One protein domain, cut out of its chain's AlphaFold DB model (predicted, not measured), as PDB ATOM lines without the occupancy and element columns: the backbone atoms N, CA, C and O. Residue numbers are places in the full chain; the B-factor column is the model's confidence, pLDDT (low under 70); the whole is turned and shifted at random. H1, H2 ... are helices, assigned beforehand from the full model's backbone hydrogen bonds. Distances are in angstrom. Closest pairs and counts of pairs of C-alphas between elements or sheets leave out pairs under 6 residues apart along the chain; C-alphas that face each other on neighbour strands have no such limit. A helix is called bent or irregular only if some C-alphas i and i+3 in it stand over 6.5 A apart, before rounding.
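Overview. This is residues 8 to 72 of the 167 residues of an uncharacterized protein of Chloroflexi bacterium (UniProt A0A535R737). Four helices fold back and forth in an open arc, with H2 and H3 side by side in its middle and H1 and H4 at its two ends, packed on H2 and H3 respectively and apart from each other. Each helix makes a hairpin with the next. The printed part has 65 residues, with four named helices in the order H1, H2, H3, H4 and no named strand, and its class is all helix. It is compact, with a radius of gyration of the C-alphas of 11.1 A, and rounded, spanning 30 by 25 by 20 A.

Along the chain. H2, residues 21 to 35, measures 19.9 A from first to last C-alpha; it is only just irregular, with C-alphas 23 and 26 6.9 A apart, and its line is a rough one. H4, also 15 residues, covers residues 55 to 69 over 20.9 A and ends with C-alpha 69 at (228.941, 155.215, 206.578). H1, residues 8 to 16, measures 12.3 A and begins with C-alpha 8 at (230.782, 162.981, 195.719). H3, residues 40 to 48, measures 12.0 A.

Arrangement. H2 and H3 form a helical hairpin and touch, the closest C-alphas being those of Ala 30 and Ala 43, 4.7 A apart. They run opposite ways at a shallow tilt of 34 degrees, only just short of steep. H1 and H2, also a hairpin, touch with C-alphas Thr 15 and Arg 24 closest at 5.8 A, at a shallow tilt of 32 degrees, opposite ways. The hairpin of H3 and H4 touches with C-alphas Asp 41 and Ala 65 closest at 4.2 A, at a shallow tilt of 10 degrees, opposite ways. H1 and H3 are only just apart, with closest C-alphas 8.1 A apart; H4 is apart from H1 and H2. Every O i to N i+4 pair is within hydrogen-bond range in H1, H3 and H4, and 9 of 11 are in H2.

Size, cuts and confidence. The C-alphas farthest apart, those of Glu 19 and Ser 70, are 30.8 A apart. The printed part has no cut. The links H1 to H2 and H2 to H3 are tight, and H3 to H4 is short. The mean pLDDT of the printed part is 85.0; residue 51 alone is under 70.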
ATOM      1  N   PRO A   8     231.894 162.295 196.388       84.06
ATOM      2  CA  PRO A   8     230.782 162.981 195.719       84.06
ATOM      3  C   PRO A   8     231.192 163.637 194.393       84.06
ATOM      4  O   PRO A   8     230.443 163.635 193.422       84.06
ATOM      5  N   GLU A   9     232.402 164.180 194.327       85.44
ATOM      6  CA  GLU A   9     232.912 164.888 193.155       85.44
ATOM      7  C   GLU A   9     233.388 163.933 192.057       85.44
ATOM      8  O   GLU A   9     233.175 164.168 190.868       85.44
ATOM      9  N   ALA A  10     233.965 162.797 192.454       85.62
ATOM     10  CA  ALA A  10     234.212 161.685 191.551       85.62
ATOM     11  C   ALA A  10     232.898 161.127 190.979       85.62
ATOM     12  O   ALA A  10     232.853 160.821 189.788       85.62
ATOM     13  N   LEU A  11     231.843 161.042 191.798       85.25
ATOM     14  CA  LEU A  11     230.526 160.590 191.366       85.25
ATOM     15  C   LEU A  11     229.879 161.579 190.388       85.25
ATOM     16  O   LEU A  11     229.410 161.152 189.339       85.25
ATOM     17  N   ARG A  12     229.935 162.893 190.658       88.44
ATOM     18  CA  ARG A  12     229.468 163.929 189.715       88.44
ATOM     19  C   ARG A  12     230.146 163.792 188.357       88.44
ATOM     20  O   ARG A  12     229.459 163.610 187.354       88.44
ATOM     21  N   ARG A  13     231.482 163.744 188.337       87.31
ATOM     22  CA  ARG A  13     232.254 163.583 187.096       87.31
ATOM     23  C   ARG A  13     231.883 162.300 186.342       87.31
ATOM     24  O   ARG A  13     231.780 162.314 185.120       87.31
ATOM     25  N   ALA A  14     231.657 161.195 187.055       85.56
ATOM     26  CA  ALA A  14     231.216 159.942 186.443       85.56
ATOM     27  C   ALA A  14     229.803 160.056 185.843       85.56
ATOM     28  O   ALA A  14     229.568 159.590 184.730       85.56
ATOM     29  N   THR A  15     228.875 160.720 186.538       85.88
ATOM     30  CA  THR A  15     227.516 160.941 186.021       85.88
ATOM     31  C   THR A  15     227.473 161.900 184.836       85.88
ATOM     32  O   THR A  15     226.600 161.757 183.991       85.88
ATOM     33  N   GLU A  16     228.384 162.869 184.753       86.62
ATOM     34  CA  GLU A  16     228.497 163.784 183.609       86.62
ATOM     35  C   GLU A  16     229.042 163.084 182.360       86.62
ATOM     36  O   GLU A  16     228.620 163.403 181.255       86.62
ATOM     37  N   GLY A  17     229.934 162.103 182.533       84.19
ATOM     38  CA  GLY A  17     230.506 161.316 181.435       84.19
ATOM     39  C   GLY A  17     229.662 160.119 180.978       84.19
ATOM     40  O   GLY A  17     230.092 159.399 180.084       84.19
ATOM     41  N   THR A  18     228.500 159.870 181.592       84.69
ATOM     42  CA  THR A  18     227.636 158.716 181.283       84.69
ATOM     43  C   THR A  18     226.472 159.140 180.384       84.69
ATOM     44  O   THR A  18     225.646 159.959 180.793       84.69
ATOM     45  N   GLU A  19     226.365 158.551 179.189       85.19
ATOM     46  CA  GLU A  19     225.273 158.834 178.239       85.19
ATOM     47  C   GLU A  19     223.958 158.119 178.595       85.19
ATOM     48  O   GLU A  19     222.871 158.621 178.295       85.19
ATOM     49  N   ASP A  20     224.038 156.974 179.279       84.00
ATOM     50  CA  ASP A  20     222.859 156.219 179.701       84.00
ATOM     51  C   ASP A  20     222.089 156.959 180.808       84.00
ATOM     52  O   ASP A  20     222.492 157.040 181.975       84.00
ATOM     53  N   ARG A  21     220.925 157.485 180.423       80.38
ATOM     54  CA  ARG A  21     220.033 158.245 181.300       80.38
ATOM     55  C   ARG A  21     219.458 157.391 182.430       80.38
ATOM     56  O   ARG A  21     219.259 157.927 183.520       80.38
ATOM     57  N   LEU A  22     219.178 156.110 182.185       78.56
ATOM     58  CA  LEU A  22     218.591 155.218 183.186       78.56
ATOM     59  C   LEU A  22     219.633 154.844 184.239       78.56
ATOM     60  O   LEU A  22     219.362 154.994 185.429       78.56
ATOM     61  N   ALA A  23     220.845 154.483 183.815       79.06
ATOM     62  CA  ALA A  23     221.951 154.213 184.733       79.06
ATOM     63  C   ALA A  23     222.347 155.455 185.551       79.06
ATOM     64  O   ALA A  23     222.684 155.354 186.731       79.06
ATOM     65  N   ARG A  24     222.274 156.649 184.949       84.69
ATOM     66  CA  ARG A  24     222.644 157.915 185.594       84.69
ATOM     67  C   ARG A  24     221.634 158.396 186.643       84.69
ATOM     68  O   ARG A  24     222.036 158.993 187.646       84.69
ATOM     69  N   ARG A  25     220.332 158.191 186.413       84.75
ATOM     70  CA  ARG A  25     219.239 158.794 187.203       84.75
ATOM     71  C   ARG A  25     219.351 158.535 188.720       84.75
ATOM     72  O   ARG A  25     219.306 159.516 189.463       84.75
ATOM     73  N   PRO A  26     219.594 157.300 189.202       86.44
ATOM     74  CA  PRO A  26     219.752 157.031 190.632       86.44
ATOM     75  C   PRO A  26     220.886 157.811 191.300       86.44
ATOM     76  O   PRO A  26     220.728 158.328 192.406       86.44
ATOM     77  N   PHE A  27     222.032 157.924 190.623       87.25
ATOM     78  CA  PHE A  27     223.192 158.640 191.150       87.25
ATOM     79  C   PHE A  27     222.958 160.150 191.188       87.25
ATOM     80  O   PHE A  27     223.339 160.800 192.158       87.25
ATOM     81  N   VAL A  28     222.295 160.708 190.170       88.75
ATOM     82  CA  VAL A  28     221.909 162.130 190.148       88.75
ATOM     83  C   VAL A  28     220.933 162.449 191.274       88.75
ATOM     84  O   VAL A  28     221.078 163.472 191.938       88.75
ATOM     85  N   ASP A  29     219.971 161.567 191.531       88.25
ATOM     86  CA  ASP A  29     219.008 161.760 192.610       88.25
ATOM     87  C   ASP A  29     219.663 161.672 193.995       88.25
ATOM     88  O   ASP A  29     219.351 162.478 194.875       88.25
ATOM     89  N   ALA A  30     220.611 160.747 194.181       88.31
ATOM     90  CA  ALA A  30     221.407 160.664 195.404       88.31
ATOM     91  C   ALA A  30     222.284 161.913 195.605       88.31
ATOM     92  O   ALA A  30     222.334 162.461 196.707       88.31
ATOM     93  N   LEU A  31     222.930 162.407 194.544       89.75
ATOM     94  CA  LEU A  31     223.720 163.640 194.582       89.75
ATOM     95  C   LEU A  31     222.853 164.860 194.898       89.75
ATOM     96  O   LEU A  31     223.228 165.664 195.742       89.75
ATOM     97  N   ARG A  32     221.657 164.958 194.308       89.81
ATOM     98  CA  ARG A  32     220.711 166.036 194.613       89.81
ATOM     99  C   ARG A  32     220.276 166.002 196.080       89.81
ATOM    100  O   ARG A  32     220.207 167.048 196.710       89.81
ATOM    101  N   ALA A  33     219.990 164.827 196.640       89.00
ATOM    102  CA  ALA A  33     219.653 164.706 198.059       89.00
ATOM    103  C   ALA A  33     220.830 165.104 198.969       89.00
ATOM    104  O   ALA A  33     220.621 165.757 199.989       89.00
ATOM    105  N   PHE A  34     222.059 164.760 198.576       89.06
ATOM    106  CA  PHE A  34     223.271 165.196 199.266       89.06
ATOM    107  C   PHE A  34     223.458 166.720 199.212       89.06
ATOM    108  O   PHE A  34     223.738 167.336 200.237       89.06
ATOM    109  N   ASP A  35     223.215 167.341 198.054       89.44
ATOM    110  CA  ASP A  35     223.271 168.799 197.883       89.44
ATOM    111  C   ASP A  35     222.219 169.528 198.738       89.44
ATOM    112  O   ASP A  35     222.441 170.654 199.178       89.44
ATOM    113  N   LEU A  36     221.093 168.868 199.030       92.25
ATOM    114  CA  LEU A  36     220.053 169.344 199.949       92.25
ATOM    115  C   LEU A  36     220.390 169.104 201.437       92.25
ATOM    116  O   LEU A  36     219.564 169.383 202.305       92.25
ATOM    117  N   GLY A  37     221.583 168.591 201.747       87.88
ATOM    118  CA  GLY A  37     222.082 168.398 203.111       87.88
ATOM    119  C   GLY A  37     221.844 167.007 203.705       87.88
ATOM    120  O   GLY A  37     222.157 166.791 204.877       87.88
ATOM    121  N   ALA A  38     221.314 166.045 202.940       89.31
ATOM    122  CA  ALA A  38     221.212 164.667 203.416       89.31
ATOM    123  C   ALA A  38     222.595 163.987 203.451       89.31
ATOM    124  O   ALA A  38     223.431 164.234 202.581       89.31
ATOM    125  N   PRO A  39     222.853 163.074 204.404       88.81
ATOM    126  CA  PRO A  39     224.082 162.292 204.392       88.81
ATOM    127  C   PRO A  39     224.099 161.338 203.184       88.81
ATOM    128  O   PRO A  39     223.080 160.736 202.828       88.81
ATOM    129  N   LEU A  40     225.255 161.232 202.520       84.50
ATOM    130  CA  LEU A  40     225.378 160.567 201.217       84.50
ATOM    131  C   LEU A  40     225.083 159.061 201.275       84.50
ATOM    132  O   LEU A  40     224.511 158.516 200.337       84.50
ATOM    133  N   ASP A  41     225.412 158.390 202.379       87.19
ATOM    134  CA  ASP A  41     225.060 156.989 202.630       87.19
ATOM    135  C   ASP A  41     223.536 156.776 202.610       87.19
ATOM    136  O   ASP A  41     223.041 155.889 201.907       87.19
ATOM    137  N   ARG A  42     222.760 157.636 203.286       88.12
ATOM    138  CA  ARG A  42     221.290 157.594 203.223       88.12
ATOM    139  C   ARG A  42     220.763 157.934 201.844       88.12
ATOM    140  O   ARG A  42     219.791 157.316 201.412       88.12
ATOM    141  N   ALA A  43     221.364 158.909 201.169       88.19
ATOM    142  CA  ALA A  43     220.952 159.296 199.827       88.19
ATOM    143  C   ALA A  43     221.125 158.133 198.834       88.19
ATOM    144  O   ALA A  43     220.204 157.840 198.072       88.19
ATOM    145  N   LEU A  44     222.247 157.406 198.908       87.31
ATOM    146  CA  LEU A  44     222.489 156.206 198.104       87.31
ATOM    147  C   LEU A  44     221.541 155.060 198.468       87.31
ATOM    148  O   LEU A  44     220.987 154.452 197.561       87.31
ATOM    149  N   ARG A  45     221.290 154.792 199.758       88.62
ATOM    150  CA  ARG A  45     220.308 153.769 200.182       88.62
ATOM    151  C   ARG A  45     218.900 154.087 199.690       88.62
ATOM    152  O   ARG A  45     218.196 153.215 199.195       88.62
ATOM    153  N   THR A  46     218.504 155.353 199.789       87.56
ATOM    154  CA  THR A  46     217.185 155.813 199.344       87.56
ATOM    155  C   THR A  46     217.051 155.710 197.829       87.56
ATOM    156  O   THR A  46     215.994 155.326 197.340       87.56
ATOM    157  N   ALA A  47     218.115 156.012 197.078       84.94
ATOM    158  CA  ALA A  47     218.153 155.765 195.643       84.94
ATOM    159  C   ALA A  47     218.058 154.260 195.336       84.94
ATOM    160  O   ALA A  47     217.232 153.882 194.514       84.94
ATOM    161  N   ALA A  48     218.813 153.417 196.055       82.00
ATOM    162  CA  ALA A  48     218.851 151.958 195.895       82.00
ATOM    163  C   ALA A  48     217.478 151.289 196.024       82.00
ATOM    164  O   ALA A  48     217.208 150.308 195.344       82.00
ATOM    165  N   HIS A  49     216.628 151.804 196.913       82.00
ATOM    166  CA  HIS A  49     215.327 151.211 197.238       82.00
ATOM    167  C   HIS A  49     214.173 151.761 196.384       82.00
ATOM    168  O   HIS A  49     213.006 151.486 196.666       82.00
ATOM    169  N   ARG A  50     214.456 152.556 195.345       78.38
ATOM    170  CA  ARG A  50     213.418 152.960 194.389       78.38
ATOM    171  C   ARG A  50     213.113 151.827 193.418       78.38
ATOM    172  O   ARG A  50     214.014 151.160 192.927       78.38
ATOM    173  N   SER A  51     211.835 151.693 193.068       60.16
ATOM    174  CA  SER A  51     211.282 150.595 192.260       60.16
ATOM    175  C   SER A  51     211.845 150.439 190.838       60.16
ATOM    176  O   SER A  51     211.479 149.491 190.157       60.16
ATOM    177  N   GLU A  52     212.695 151.356 190.371       73.50
ATOM    178  CA  GLU A  52     213.274 151.337 189.020       73.50
ATOM    179  C   GLU A  52     214.690 150.727 188.964       73.50
ATOM    180  O   GLU A  52     215.272 150.650 187.885       73.50
ATOM    181  N   ILE A  53     215.267 150.318 190.100       78.44
ATOM    182  CA  ILE A  53     216.625 149.757 190.164       78.44
ATOM    183  C   ILE A  53     216.564 148.230 190.236       78.44
ATOM    184  O   ILE A  53     215.815 147.668 191.031       78.44
ATOM    185  N   ASP A  54     217.378 147.560 189.418       82.06
ATOM    186  CA  ASP A  54     217.531 146.106 189.486       82.06
ATOM    187  C   ASP A  54     218.218 145.663 190.792       82.06
ATOM    188  O   ASP A  54     219.089 146.357 191.327       82.06
ATOM    189  N   ALA A  55     217.872 144.469 191.283       81.25
ATOM    190  CA  ALA A  55     218.351 143.925 192.556       81.25
ATOM    191  C   ALA A  55     219.887 143.909 192.662       81.25
ATOM    192  O   ALA A  55     220.463 144.114 193.732       81.25
ATOM    193  N   ARG A  56     220.572 143.709 191.535       81.38
ATOM    194  CA  ARG A  56     222.031 143.731 191.462       81.38
ATOM    195  C   ARG A  56     222.605 145.120 191.727       81.38
ATOM    196  O   ARG A  56     223.513 145.290 192.543       81.38
ATOM    197  N   SER A  57     222.074 146.119 191.031       81.62
ATOM    198  CA  SER A  57     222.458 147.512 191.221       81.62
ATOM    199  C   SER A  57     222.122 147.960 192.641       81.62
ATOM    200  O   SER A  57     222.948 148.615 193.271       81.62
ATOM    201  N   GLN A  58     220.985 147.531 193.194       86.00
ATOM    202  CA  GLN A  58     220.613 147.798 194.584       86.00
ATOM    203  C   GLN A  58     221.703 147.345 195.575       86.00
ATOM    204  O   GLN A  58     222.142 148.149 196.400       86.00
ATOM    205  N   LEU A  59     222.216 146.115 195.445       84.62
ATOM    206  CA  LEU A  59     223.315 145.609 196.285       84.62
ATOM    207  C   LEU A  59     224.600 146.437 196.143       84.62
ATOM    208  O   LEU A  59     225.308 146.673 197.126       84.62
ATOM    209  N   ALA A  60     224.905 146.908 194.932       86.19
ATOM    210  CA  ALA A  60     226.044 147.790 194.696       86.19
ATOM    211  C   ALA A  60     225.881 149.135 195.428       86.19
ATOM    212  O   ALA A  60     226.809 149.577 196.110       86.19
ATOM    213  N   PHE A  61     224.701 149.759 195.356       86.00
ATOM    214  CA  PHE A  61     224.408 150.997 196.086       86.00
ATOM    215  C   PHE A  61     224.473 150.813 197.607       86.00
ATOM    216  O   PHE A  61     225.037 151.661 198.300       86.00
ATOM    217  N   GLU A  62     223.942 149.709 198.136       87.94
ATOM    218  CA  GLU A  62     224.014 149.391 199.566       87.94
ATOM    219  C   GLU A  62     225.460 149.210 200.037       87.94
ATOM    220  O   GLU A  62     225.856 149.767 201.062       87.94
ATOM    221  N   THR A  63     226.270 148.499 199.251       86.75
ATOM    222  CA  THR A  63     227.692 148.278 199.546       86.75
ATOM    223  C   THR A  63     228.463 149.598 199.579       86.75
ATOM    224  O   THR A  63     229.255 149.840 200.493       86.75
ATOM    225  N   LEU A  64     228.199 150.493 198.622       86.19
ATOM    226  CA  LEU A  64     228.794 151.832 198.603       86.19
ATOM    227  C   LEU A  64     228.345 152.671 199.804       86.19
ATOM    228  O   LEU A  64     229.176 153.326 200.431       86.19
ATOM    229  N   ALA A  65     227.060 152.621 200.165       87.81
ATOM    230  CA  ALA A  65     226.541 153.333 201.326       87.81
ATOM    231  C   ALA A  65     227.200 152.870 202.634       87.81
ATOM    232  O   ALA A  65     227.595 153.709 203.437       87.81
ATOM    233  N   ILE A  66     227.394 151.558 202.818       86.69
ATOM    234  CA  ILE A  66     228.113 150.997 203.975       86.69
ATOM    235  C   ILE A  66     229.562 151.501 204.011       86.69
ATOM    236  O   ILE A  66     230.063 151.874 205.074       86.69
ATOM    237  N   GLY A  67     230.239 151.555 202.860       84.25
ATOM    238  CA  GLY A  67     231.604 152.078 202.768       84.25
ATOM    239  C   GLY A  67     231.725 153.552 203.166       84.25
ATOM    240  O   GLY A  67     232.696 153.941 203.818       84.25
ATOM    241  N   ILE A  68     230.725 154.362 202.813       84.94
ATOM    242  CA  ILE A  68     230.651 155.786 203.172       84.94
ATOM    243  C   ILE A  68     230.309 155.963 204.653       84.94
ATOM    244  O   ILE A  68     230.969 156.741 205.339       84.94
ATOM    245  N   GLU A  69     229.328 155.213 205.162       87.56
ATOM    246  CA  GLU A  69     228.941 155.215 206.578       87.56
ATOM    247  C   GLU A  69     230.121 154.827 207.480       87.56
ATOM    248  O   GLU A  69     230.373 155.466 208.499       87.56
ATOM    249  N   SER A  70     230.922 153.854 207.040       85.25
ATOM    250  CA  SER A  70     232.134 153.401 207.734       85.25
ATOM    251  C   SER A  70     233.286 154.416 207.696       85.25
ATOM    252  O   SER A  70     234.366 154.125 208.212       85.25
ATOM    253  N   ARG A  71     233.091 155.587 207.064       82.06
ATOM    254  CA  ARG A  71     234.096 156.648 206.878       82.06
ATOM    255  C   ARG A  71     235.444 156.099 206.417       82.06
ATOM    256  O   ARG A  71     236.493 156.448 206.963       82.06
ATOM    257  N   LEU A  72     235.408 155.200 205.433       79.19
ATOM    258  CA  LEU A  72     236.618 154.552 204.950       79.19
ATOM    259  C   LEU A  72     237.651 155.597 204.498       79.19
ATOM    260  O   LEU A  72     237.292 156.558 203.810       79.19
TER     261      LEU A  72